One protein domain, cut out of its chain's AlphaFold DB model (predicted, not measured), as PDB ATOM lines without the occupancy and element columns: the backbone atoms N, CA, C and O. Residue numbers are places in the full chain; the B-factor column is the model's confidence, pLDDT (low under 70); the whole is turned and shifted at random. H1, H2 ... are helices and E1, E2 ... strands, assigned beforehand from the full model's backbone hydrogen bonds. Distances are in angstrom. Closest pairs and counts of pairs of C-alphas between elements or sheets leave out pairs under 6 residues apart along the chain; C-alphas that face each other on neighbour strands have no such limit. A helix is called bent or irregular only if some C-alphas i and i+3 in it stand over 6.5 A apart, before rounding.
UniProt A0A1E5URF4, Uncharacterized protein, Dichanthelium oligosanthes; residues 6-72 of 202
ATOM      1  N   LEU A   6     -21.209  -5.316 -18.251       68.06
ATOM      2  CA  LEU A   6     -22.133  -6.384 -17.919       68.06
ATOM      3  C   LEU A   6     -21.427  -7.384 -17.013       68.06
ATOM      4  O   LEU A   6     -20.307  -7.816 -17.285       68.06
ATOM      5  N   GLY A   7     -22.121  -7.786 -15.956       61.47
ATOM      6  CA  GLY A   7     -21.695  -8.862 -15.084       61.47
ATOM      7  C   GLY A   7     -21.696 -10.214 -15.769       61.47
ATOM      8  O   GLY A   7     -22.224 -10.388 -16.868       61.47
ATOM      9  N   SER A   8     -21.152 -11.205 -15.067       58.31
ATOM     10  CA  SER A   8     -21.124 -12.601 -15.512       58.31
ATOM     11  C   SER A   8     -22.508 -13.173 -15.833       58.31
ATOM     12  O   SER A   8     -22.599 -14.103 -16.625       58.31
ATOM     13  N   LYS A   9     -23.578 -12.596 -15.268       57.19
ATOM     14  CA  LYS A   9     -24.975 -12.999 -15.494       57.19
ATOM     15  C   LYS A   9     -25.733 -12.039 -16.419       57.19
ATOM     16  O   LYS A   9     -26.953 -12.119 -16.529       57.19
ATOM     17  N   GLY A  10     -25.026 -11.100 -17.048       61.12
ATOM     18  CA  GLY A  10     -25.602 -10.133 -17.972       61.12
ATOM     19  C   GLY A  10     -26.377  -8.973 -17.338       61.12
ATOM     20  O   GLY A  10     -27.035  -8.196 -18.020       61.12
ATOM     21  N   GLN A  11     -26.308  -8.798 -16.028       66.19
ATOM     22  CA  GLN A  11     -26.797  -7.584 -15.390       66.19
ATOM     23  C   GLN A  11     -25.861  -6.404 -15.705       66.19
ATOM     24  O   GLN A  11     -24.642  -6.583 -15.661       66.19
ATOM     25  N   PRO A  12     -26.375  -5.191 -15.971       72.69
ATOM     26  CA  PRO A  12     -25.550  -3.990 -15.966       72.69
ATOM     27  C   PRO A  12     -24.845  -3.856 -14.614       72.69
ATOM     28  O   PRO A  12     -25.496  -3.945 -13.574       72.69
ATOM     29  N   ILE A  13     -23.528  -3.660 -14.626       73.94
ATOM     30  CA  ILE A  13     -22.732  -3.334 -13.429       73.94
ATOM     31  C   ILE A  13     -22.307  -1.868 -13.468       73.94
ATOM     32  O   ILE A  13     -22.191  -1.228 -12.422       73.94
ATOM     33  N   LYS A  14     -22.110  -1.309 -14.666       71.38
ATOM     34  CA  LYS A  14     -21.758   0.099 -14.836       71.38
ATOM     35  C   LYS A  14     -22.582   0.755 -15.945       71.38
ATOM     36  O   LYS A  14     -22.763   0.139 -16.999       71.38
ATOM     37  N   PRO A  15     -23.054   1.994 -15.721       74.75
ATOM     38  CA  PRO A  15     -22.987   2.765 -14.468       74.75
ATOM     39  C   PRO A  15     -24.031   2.317 -13.406       74.75
ATOM     40  O   PRO A  15     -25.091   1.801 -13.773       74.75
ATOM     41  N   PRO A  16     -23.792   2.538 -12.090       71.81
ATOM     42  CA  PRO A  16     -24.703   2.133 -11.002       71.81
ATOM     43  C   PRO A  16     -26.145   2.644 -11.153       71.81
ATOM     44  O   PRO A  16     -27.110   1.978 -10.770       71.81
ATOM     45  N   GLU A  17     -26.303   3.815 -11.771       74.88
ATOM     46  CA  GLU A  17     -27.599   4.438 -12.051       74.88
ATOM     47  C   GLU A  17     -28.458   3.627 -13.032       74.88
ATOM     48  O   GLU A  17     -29.692   3.649 -12.968       74.88
ATOM     49  N   VAL A  18     -27.810   2.881 -13.932       75.62
ATOM     50  CA  VAL A  18     -28.469   2.042 -14.938       75.62
ATOM     51  C   VAL A  18     -28.975   0.742 -14.322       75.62
ATOM     52  O   VAL A  18     -30.002   0.242 -14.768       75.62
ATOM     53  N   ILE A  19     -28.351   0.237 -13.253       70.31
ATOM     54  CA  ILE A  19     -28.716  -1.041 -12.613       70.31
ATOM     55  C   ILE A  19     -30.168  -1.020 -12.126       70.31
ATOM     56  O   ILE A  19     -30.976  -1.889 -12.466       70.31
ATOM     57  N   SER A  20     -30.521   0.011 -11.353       73.00
ATOM     58  CA  SER A  20     -31.871   0.150 -10.796       73.00
ATOM     59  C   SER A  20     -32.917   0.328 -11.895       73.00
ATOM     60  O   SER A  20     -33.988  -0.279 -11.834       73.00
ATOM     61  N   ARG A  21     -32.606   1.127 -12.925       79.06
ATOM     62  CA  ARG A  21     -33.513   1.344 -14.061       79.06
ATOM     63  C   ARG A  21     -33.685   0.075 -14.886       79.06
ATOM     64  O   ARG A  21     -34.816  -0.286 -15.171       79.06
ATOM     65  N   PHE A  22     -32.604  -0.643 -15.174       76.44
ATOM     66  CA  PHE A  22     -32.626  -1.919 -15.884       76.44
ATOM     67  C   PHE A  22     -33.529  -2.939 -15.192       76.44
ATOM     68  O   PHE A  22     -34.447  -3.463 -15.817       76.44
ATOM     69  N   ARG A  23     -33.359  -3.148 -13.880       75.44
ATOM     70  CA  ARG A  23     -34.215  -4.067 -13.110       75.44
ATOM     71  C   ARG A  23     -35.694  -3.675 -13.190       75.44
ATOM     72  O   ARG A  23     -36.554  -4.533 -13.390       75.44
ATOM     73  N   ASN A  24     -35.994  -2.387 -13.030       78.06
ATOM     74  CA  ASN A  24     -37.368  -1.891 -13.050       78.06
ATOM     75  C   ASN A  24     -38.000  -2.021 -14.446       78.06
ATOM     76  O   ASN A  24     -39.149  -2.455 -14.548       78.06
ATOM     77  N   THR A  25     -37.246  -1.715 -15.506       80.12
ATOM     78  CA  THR A  25     -37.676  -1.845 -16.903       80.12
ATOM     79  C   THR A  25     -37.899  -3.305 -17.291       80.12
ATOM     80  O   THR A  25     -38.952  -3.614 -17.838       80.12
ATOM     81  N   CYS A  26     -36.995  -4.226 -16.933       76.88
ATOM     82  CA  CYS A  26     -37.206  -5.666 -17.128       76.88
ATOM     83  C   CYS A  26     -38.502  -6.138 -16.454       76.88
ATOM     84  O   CYS A  26     -39.311  -6.832 -17.066       76.88
ATOM     85  N   GLY A  27     -38.730  -5.714 -15.206       74.56
ATOM     86  CA  GLY A  27     -39.953  -6.041 -14.479       74.56
ATOM     87  C   GLY A  27     -41.222  -5.495 -15.145       74.56
ATOM     88  O   GLY A  27     -42.233  -6.191 -15.168       74.56
ATOM     89  N   ALA A  28     -41.186  -4.271 -15.681       79.06
ATOM     90  CA  ALA A  28     -42.313  -3.671 -16.396       79.06
ATOM     91  C   ALA A  28     -42.602  -4.408 -17.713       79.06
ATOM     92  O   ALA A  28     -43.714  -4.887 -17.907       79.06
ATOM     93  N   ILE A  29     -41.575  -4.621 -18.542       82.12
ATOM     94  CA  ILE A  29     -41.687  -5.332 -19.823       82.12
ATOM     95  C   ILE A  29     -42.279  -6.731 -19.621       82.12
ATOM     96  O   ILE A  29     -43.183  -7.128 -20.354       82.12
ATOM     97  N   VAL A  30     -41.824  -7.474 -18.608       78.75
ATOM     98  CA  VAL A  30     -42.394  -8.791 -18.288       78.75
ATOM     99  C   VAL A  30     -43.871  -8.675 -17.909       78.75
ATOM    100  O   VAL A  30     -44.684  -9.424 -18.443       78.75
ATOM    101  N   ARG A  31     -44.252  -7.733 -17.040       77.69
ATOM    102  CA  ARG A  31     -45.656  -7.574 -16.626       77.69
ATOM    103  C   ARG A  31     -46.578  -7.204 -17.787       77.69
ATOM    104  O   ARG A  31     -47.659  -7.773 -17.855       77.69
ATOM    105  N   ASP A  32     -46.130  -6.345 -18.699       80.81
ATOM    106  CA  ASP A  32     -46.938  -5.825 -19.814       80.81
ATOM    107  C   ASP A  32     -47.089  -6.812 -20.981       80.81
ATOM    108  O   ASP A  32     -47.961  -6.668 -21.830       80.81
ATOM    109  N   ASN A  33     -46.212  -7.814 -21.074       78.88
ATOM    110  CA  ASN A  33     -46.189  -8.745 -22.210       78.88
ATOM    111  C   ASN A  33     -46.487 -10.190 -21.801       78.88
ATOM    112  O   ASN A  33     -46.834 -11.019 -22.642       78.88
ATOM    113  N   LEU A  34     -46.369 -10.510 -20.510       75.75
ATOM    114  CA  LEU A  34     -46.609 -11.837 -19.955       75.75
ATOM    115  C   LEU A  34     -47.744 -11.832 -18.918       75.75
ATOM    116  O   LEU A  34     -47.669 -12.570 -17.940       75.75
ATOM    117  N   HIS A  35     -48.821 -11.069 -19.144       65.88
ATOM    118  CA  HIS A  35     -49.966 -10.963 -18.221       65.88
ATOM    119  C   HIS A  35     -50.498 -12.323 -17.721       65.88
ATOM    120  O   HIS A  35     -50.706 -12.499 -16.523       65.88
ATOM    121  N   GLY A  36     -50.640 -13.317 -18.608       64.50
ATOM    122  CA  GLY A  36     -51.102 -14.671 -18.252       64.50
ATOM    123  C   GLY A  36     -50.044 -15.584 -17.612       64.50
ATOM    124  O   GLY A  36     -50.359 -16.683 -17.174       64.50
ATOM    125  N   PHE A  37     -48.784 -15.145 -17.566       60.69
ATOM    126  CA  PHE A  37     -47.647 -15.889 -17.016       60.69
ATOM    127  C   PHE A  37     -47.133 -15.305 -15.694       60.69
ATOM    128  O   PHE A  37     -46.291 -15.938 -15.066       60.69
ATOM    129  N   ILE A  38     -47.662 -14.163 -15.227       55.06
ATOM    130  CA  ILE A  38     -47.316 -13.555 -13.924       55.06
ATOM    131  C   ILE A  38     -47.517 -14.555 -12.770       55.06
ATOM    132  O   ILE A  38     -46.759 -14.550 -11.806       55.06
ATOM    133  N   THR A  39     -48.508 -15.441 -12.885       54.31
ATOM    134  CA  THR A  39     -48.809 -16.499 -11.906       54.31
ATOM    135  C   THR A  39     -48.029 -17.797 -12.137       54.31
ATOM    136  O   THR A  39     -48.050 -18.688 -11.288       54.31
ATOM    137  N   THR A  40     -47.335 -17.938 -13.271       55.41
ATOM    138  CA  THR A  40     -46.580 -19.146 -13.612       55.41
ATOM    139  C   THR A  40     -45.099 -18.947 -13.313       55.41
ATOM    140  O   THR A  40     -44.351 -18.375 -14.099       55.41
ATOM    141  N   ASN A  41     -44.637 -19.538 -12.214       57.66
ATOM    142  CA  ASN A  41     -43.248 -19.438 -11.743       57.66
ATOM    143  C   ASN A  41     -42.239 -20.265 -12.572       57.66
ATOM    144  O   ASN A  41     -41.168 -20.610 -12.075       57.66
ATOM    145  N   ASN A  42     -42.583 -20.674 -13.799       69.25
ATOM    146  CA  ASN A  42     -41.744 -21.544 -14.622       69.25
ATOM    147  C   ASN A  42     -41.406 -20.882 -15.958       69.25
ATOM    148  O   ASN A  42     -42.086 -21.084 -16.963       69.25
ATOM    149  N   TRP A  43     -40.300 -20.141 -15.959       68.94
ATOM    150  CA  TRP A  43     -39.756 -19.453 -17.129       68.94
ATOM    151  C   TRP A  43     -39.510 -20.376 -18.334       68.94
ATOM    152  O   TRP A  43     -39.629 -19.945 -19.479       68.94
ATOM    153  N   LYS A  44     -39.242 -21.671 -18.104       71.50
ATOM    154  CA  LYS A  44     -39.056 -22.652 -19.188       71.50
ATOM    155  C   LYS A  44     -40.322 -22.863 -20.024       71.50
ATOM    156  O   LYS A  44     -40.223 -23.344 -21.143       71.50
ATOM    157  N   LYS A  45     -41.499 -22.500 -19.498       73.06
ATOM    158  CA  LYS A  45     -42.784 -22.576 -20.207       73.06
ATOM    159  C   LYS A  45     -43.080 -21.343 -21.069       73.06
ATOM    160  O   LYS A  45     -44.058 -21.352 -21.812       73.06
ATOM    161  N   VAL A  46     -42.279 -20.280 -20.967       72.81
ATOM    162  CA  VAL A  46     -42.393 -19.119 -21.857       72.81
ATOM    163  C   VAL A  46     -41.814 -19.519 -23.213       72.81
ATOM    164  O   VAL A  46     -40.656 -19.939 -23.281       72.81
ATOM    165  N   SER A  47     -42.617 -19.415 -24.274       77.50
ATOM    166  CA  SER A  47     -42.167 -19.715 -25.636       77.50
ATOM    167  C   SER A  47     -41.045 -18.771 -26.061       77.50
ATOM    168  O   SER A  47     -41.013 -17.609 -25.649       77.50
ATOM    169  N   ASP A  48     -40.142 -19.254 -26.909       75.69
ATOM    170  CA  ASP A  48     -38.986 -18.462 -27.340       75.69
ATOM    171  C   ASP A  48     -39.407 -17.205 -28.110       75.69
ATOM    172  O   ASP A  48     -38.903 -16.128 -27.815       75.69
ATOM    173  N   THR A  49     -40.480 -17.273 -28.905       80.12
ATOM    174  CA  THR A  49     -41.090 -16.099 -29.555       80.12
ATOM    175  C   THR A  49     -41.456 -14.989 -28.566       80.12
ATOM    176  O   THR A  49     -41.283 -13.807 -28.846       80.12
ATOM    177  N   LYS A  50     -41.960 -15.343 -27.375       79.06
ATOM    178  CA  LYS A  50     -42.278 -14.348 -26.344       79.06
ATOM    179  C   LYS A  50     -41.005 -13.772 -25.737       79.06
ATOM    180  O   LYS A  50     -40.954 -12.571 -25.500       79.06
ATOM    181  N   LYS A  51     -39.978 -14.596 -25.511       77.69
ATOM    182  CA  LYS A  51     -38.670 -14.125 -25.026       77.69
ATOM    183  C   LYS A  51     -38.032 -13.152 -26.018       77.69
ATOM    184  O   LYS A  51     -37.516 -12.127 -25.585       77.69
ATOM    185  N   ASP A  52     -38.164 -13.406 -27.318       79.31
ATOM    186  CA  ASP A  52     -37.661 -12.523 -28.374       79.31
ATOM    187  C   ASP A  52     -38.365 -11.161 -28.374       79.31
ATOM    188  O   ASP A  52     -37.703 -10.127 -28.453       79.31
ATOM    189  N   VAL A  53     -39.693 -11.131 -28.197       82.31
ATOM    190  CA  VAL A  53     -40.455  -9.873 -28.067       82.31
ATOM    191  C   VAL A  53     -40.021  -9.079 -26.831       82.31
ATOM    192  O   VAL A  53     -39.819  -7.867 -26.914       82.31
ATOM    193  N   LEU A  54     -39.840  -9.743 -25.683       81.62
ATOM    194  CA  LEU A  54     -39.334  -9.088 -24.467       81.62
ATOM    195  C   LEU A  54     -37.925  -8.531 -24.688       81.62
ATOM    196  O   LEU A  54     -37.611  -7.434 -24.228       81.62
ATOM    197  N   TRP A  55     -37.085  -9.280 -25.404       78.19
ATOM    198  CA  TRP A  55     -35.723  -8.883 -25.723       78.19
ATOM    199  C   TRP A  55     -35.668  -7.684 -26.670       78.19
ATOM    200  O   TRP A  55     -34.898  -6.756 -26.427       78.19
ATOM    201  N   ALA A  56     -36.511  -7.654 -27.704       82.12
ATOM    202  CA  ALA A  56     -36.637  -6.510 -28.603       82.12
ATOM    203  C   ALA A  56     -37.006  -5.234 -27.829       82.12
ATOM    204  O   ALA A  56     -36.289  -4.238 -27.910       82.12
ATOM    205  N   LYS A  57     -38.028  -5.310 -26.966       83.06
ATOM    206  CA  LYS A  57     -38.457  -4.191 -26.109       83.06
ATOM    207  C   LYS A  57     -37.379  -3.738 -25.123       83.06
ATOM    208  O   LYS A  57     -37.258  -2.555 -24.808       83.06
ATOM    209  N   LEU A  58     -36.566  -4.667 -24.623       82.62
ATOM    210  CA  LEU A  58     -35.461  -4.325 -23.730       82.62
ATOM    211  C   LEU A  58     -34.327  -3.606 -24.479       82.62
ATOM    212  O   LEU A  58     -33.775  -2.638 -23.951       82.62
ATOM    213  N   LYS A  59     -34.023  -4.021 -25.716       79.94
ATOM    214  CA  LYS A  59     -33.041  -3.361 -26.596       79.94
ATOM    215  C   LYS A  59     -33.470  -1.961 -27.052       79.94
ATOM    216  O   LYS A  59     -32.611  -1.118 -27.279       79.94
ATOM    217  N   GLU A  60     -34.768  -1.668 -27.110       82.62
ATOM    218  CA  GLU A  60     -35.261  -0.295 -27.329       82.62
ATOM    219  C   GLU A  60     -34.879   0.640 -26.169       82.62
ATOM    220  O   GLU A  60     -34.587   1.820 -26.364       82.62
ATOM    221  N   SER A  61     -34.837   0.109 -24.944       78.25
ATOM    222  CA  SER A  61     -34.558   0.887 -23.732       78.25
ATOM    223  C   SER A  61     -33.058   1.006 -23.416       78.25
ATOM    224  O   SER A  61     -32.615   2.005 -22.828       78.25
ATOM    225  N   PHE A  62     -32.250   0.016 -23.809       80.56
ATOM    226  CA  PHE A  62     -30.830  -0.081 -23.459       80.56
ATOM    227  C   PHE A  62     -29.947  -0.417 -24.664       80.56
ATOM    228  O   PHE A  62     -30.231  -1.343 -25.417       80.56
ATOM    229  N   LYS A  63     -28.833   0.310 -24.804       80.44
ATOM    230  CA  LYS A  63     -27.767   0.005 -25.765       80.44
ATOM    231  C   LYS A  63     -26.731  -0.865 -25.057       80.44
ATOM    232  O   LYS A  63     -26.087  -0.389 -24.121       80.44
ATOM    233  N   PHE A  64     -26.621  -2.123 -25.471       73.38
ATOM    234  CA  PHE A  64     -25.668  -3.089 -24.921       73.38
ATOM    235  C   PHE A  64     -24.385  -3.130 -25.763       73.38
ATOM    236  O   PHE A  64     -24.454  -2.881 -26.966       73.38
ATOM    237  N   PRO A  65     -23.229  -3.463 -25.161       68.12
ATOM    238  CA  PRO A  65     -21.984  -3.635 -25.896       68.12
ATOM    239  C   PRO A  65     -22.051  -4.880 -26.792       68.12
ATOM    240  O   PRO A  65     -22.548  -5.939 -26.387       68.12
ATOM    241  N   GLU A  66     -21.550  -4.731 -28.015       61.62
ATOM    242  CA  GLU A  66     -21.628  -5.719 -29.094       61.62
ATOM    243  C   GLU A  66     -20.952  -7.047 -28.692       61.62
ATOM    244  O   GLU A  66     -19.888  -7.066 -28.072       61.62
ATOM    245  N   GLY A  67     -21.594  -8.188 -28.971       61.47
ATOM    246  CA  GLY A  67     -21.037  -9.524 -28.693       61.47
ATOM    247  C   GLY A  67     -21.289 -10.115 -27.292       61.47
ATOM    248  O   GLY A  67     -20.998 -11.299 -27.078       61.47
ATOM    249  N   ARG A  68     -21.889  -9.370 -26.344       59.25
ATOM    250  CA  ARG A  68     -22.295  -9.899 -25.014       59.25
ATOM    251  C   ARG A  68     -23.775 -10.261 -24.871       59.25
ATOM    252  O   ARG A  68     -24.195 -10.740 -23.820       59.25
ATOM    253  N   GLU A  69     -24.543 -10.152 -25.947       56.47
ATOM    254  CA  GLU A  69     -25.991 -10.405 -25.984       56.47
ATOM    255  C   GLU A  69     -26.369 -11.836 -25.553       56.47
ATOM    256  O   GLU A  69     -27.373 -12.055 -24.875       56.47
ATOM    257  N   LYS A  70     -25.509 -12.813 -25.865       53.03
ATOM    258  CA  LYS A  70     -25.693 -14.242 -25.551       53.03
ATOM    259  C   LYS A  70     -25.627 -14.596 -24.057       53.03
ATOM    260  O   LYS A  70     -26.072 -15.680 -23.677       53.03
ATOM    261  N   PHE A  71     -25.087 -13.712 -23.216       50.97
ATOM    262  CA  PHE A  71     -24.928 -13.937 -21.770       50.97
ATOM    263  C   PHE A  71     -26.087 -13.376 -20.933       50.97
ATOM    264  O   PHE A  71     -26.209 -13.694 -19.755       50.97
ATOM    265  N   LEU A  72     -26.969 -12.580 -21.542       54.81
ATOM    266  CA  LEU A  72     -28.003 -11.811 -20.843       54.81
ATOM    267  C   LEU A  72     -29.210 -12.656 -20.396       54.81
ATOM    268  O   LEU A  72     -29.853 -12.344 -19.399       54.81
TER     269      LEU A  72
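This is residues 6 to 72 of the 202 residues of an uncharacterized protein of Dichanthelium oligosanthes (UniProt A0A1E5URF4). Two helices, H1 and H2, cross at a steep angle as a splayed helical hairpin, with the long loop of residues 34 to 47 at one end and both end stretches of the printed part at the other. The printed part has 67 residues, with one named strand and two named helices in the order E1, H1, H2; of the 35 residues in named elements helices hold 32 and the strand 3, and the class is mostly helix. The whole is compact, with a radius of gyration of the C-alphas of 12.5 A and spans of 33 by 23 by 21 A.

E1, residues 12 to 14, pairs with no named strand. A tight link joins it to H1, residues 16 to 33; their closest C-alphas, those of Pro 12 and Ile 19, are 5.5 A apart. H1, with residues 25 to 33 alone, touches H2, residues 48 to 61; their closest C-alphas, those of Ile 29 and Leu 54, are 6.4 A apart. This hairpin has a steep tilt of 42 degrees, opposite ways. E1 and H2 are apart. O i to N i+4 pairs are within hydrogen-bond range in 12 of 14 cases in H1 and 9 of 10 in H2.

E1 spans 5.7 A from C-alpha 12 at (-25.550, -3.990, -15.966). H1 spans 26.6 A; it is neither bent nor irregular, but only just: C-alphas 17 and 20 are 6.2 A apart. H2 spans 20.2 A, ending at C-alpha 61 (-34.558, 0.887, -23.732).

The C-alphas farthest apart, those of Thr 39 and Glu 66, are 33.9 A apart. The printed part has no cut; the link from H1 to H2 is long. Mean pLDDT of the printed part is 71.5, with residues 6 to 11, 35 to 43 and 65 to 72 under 70.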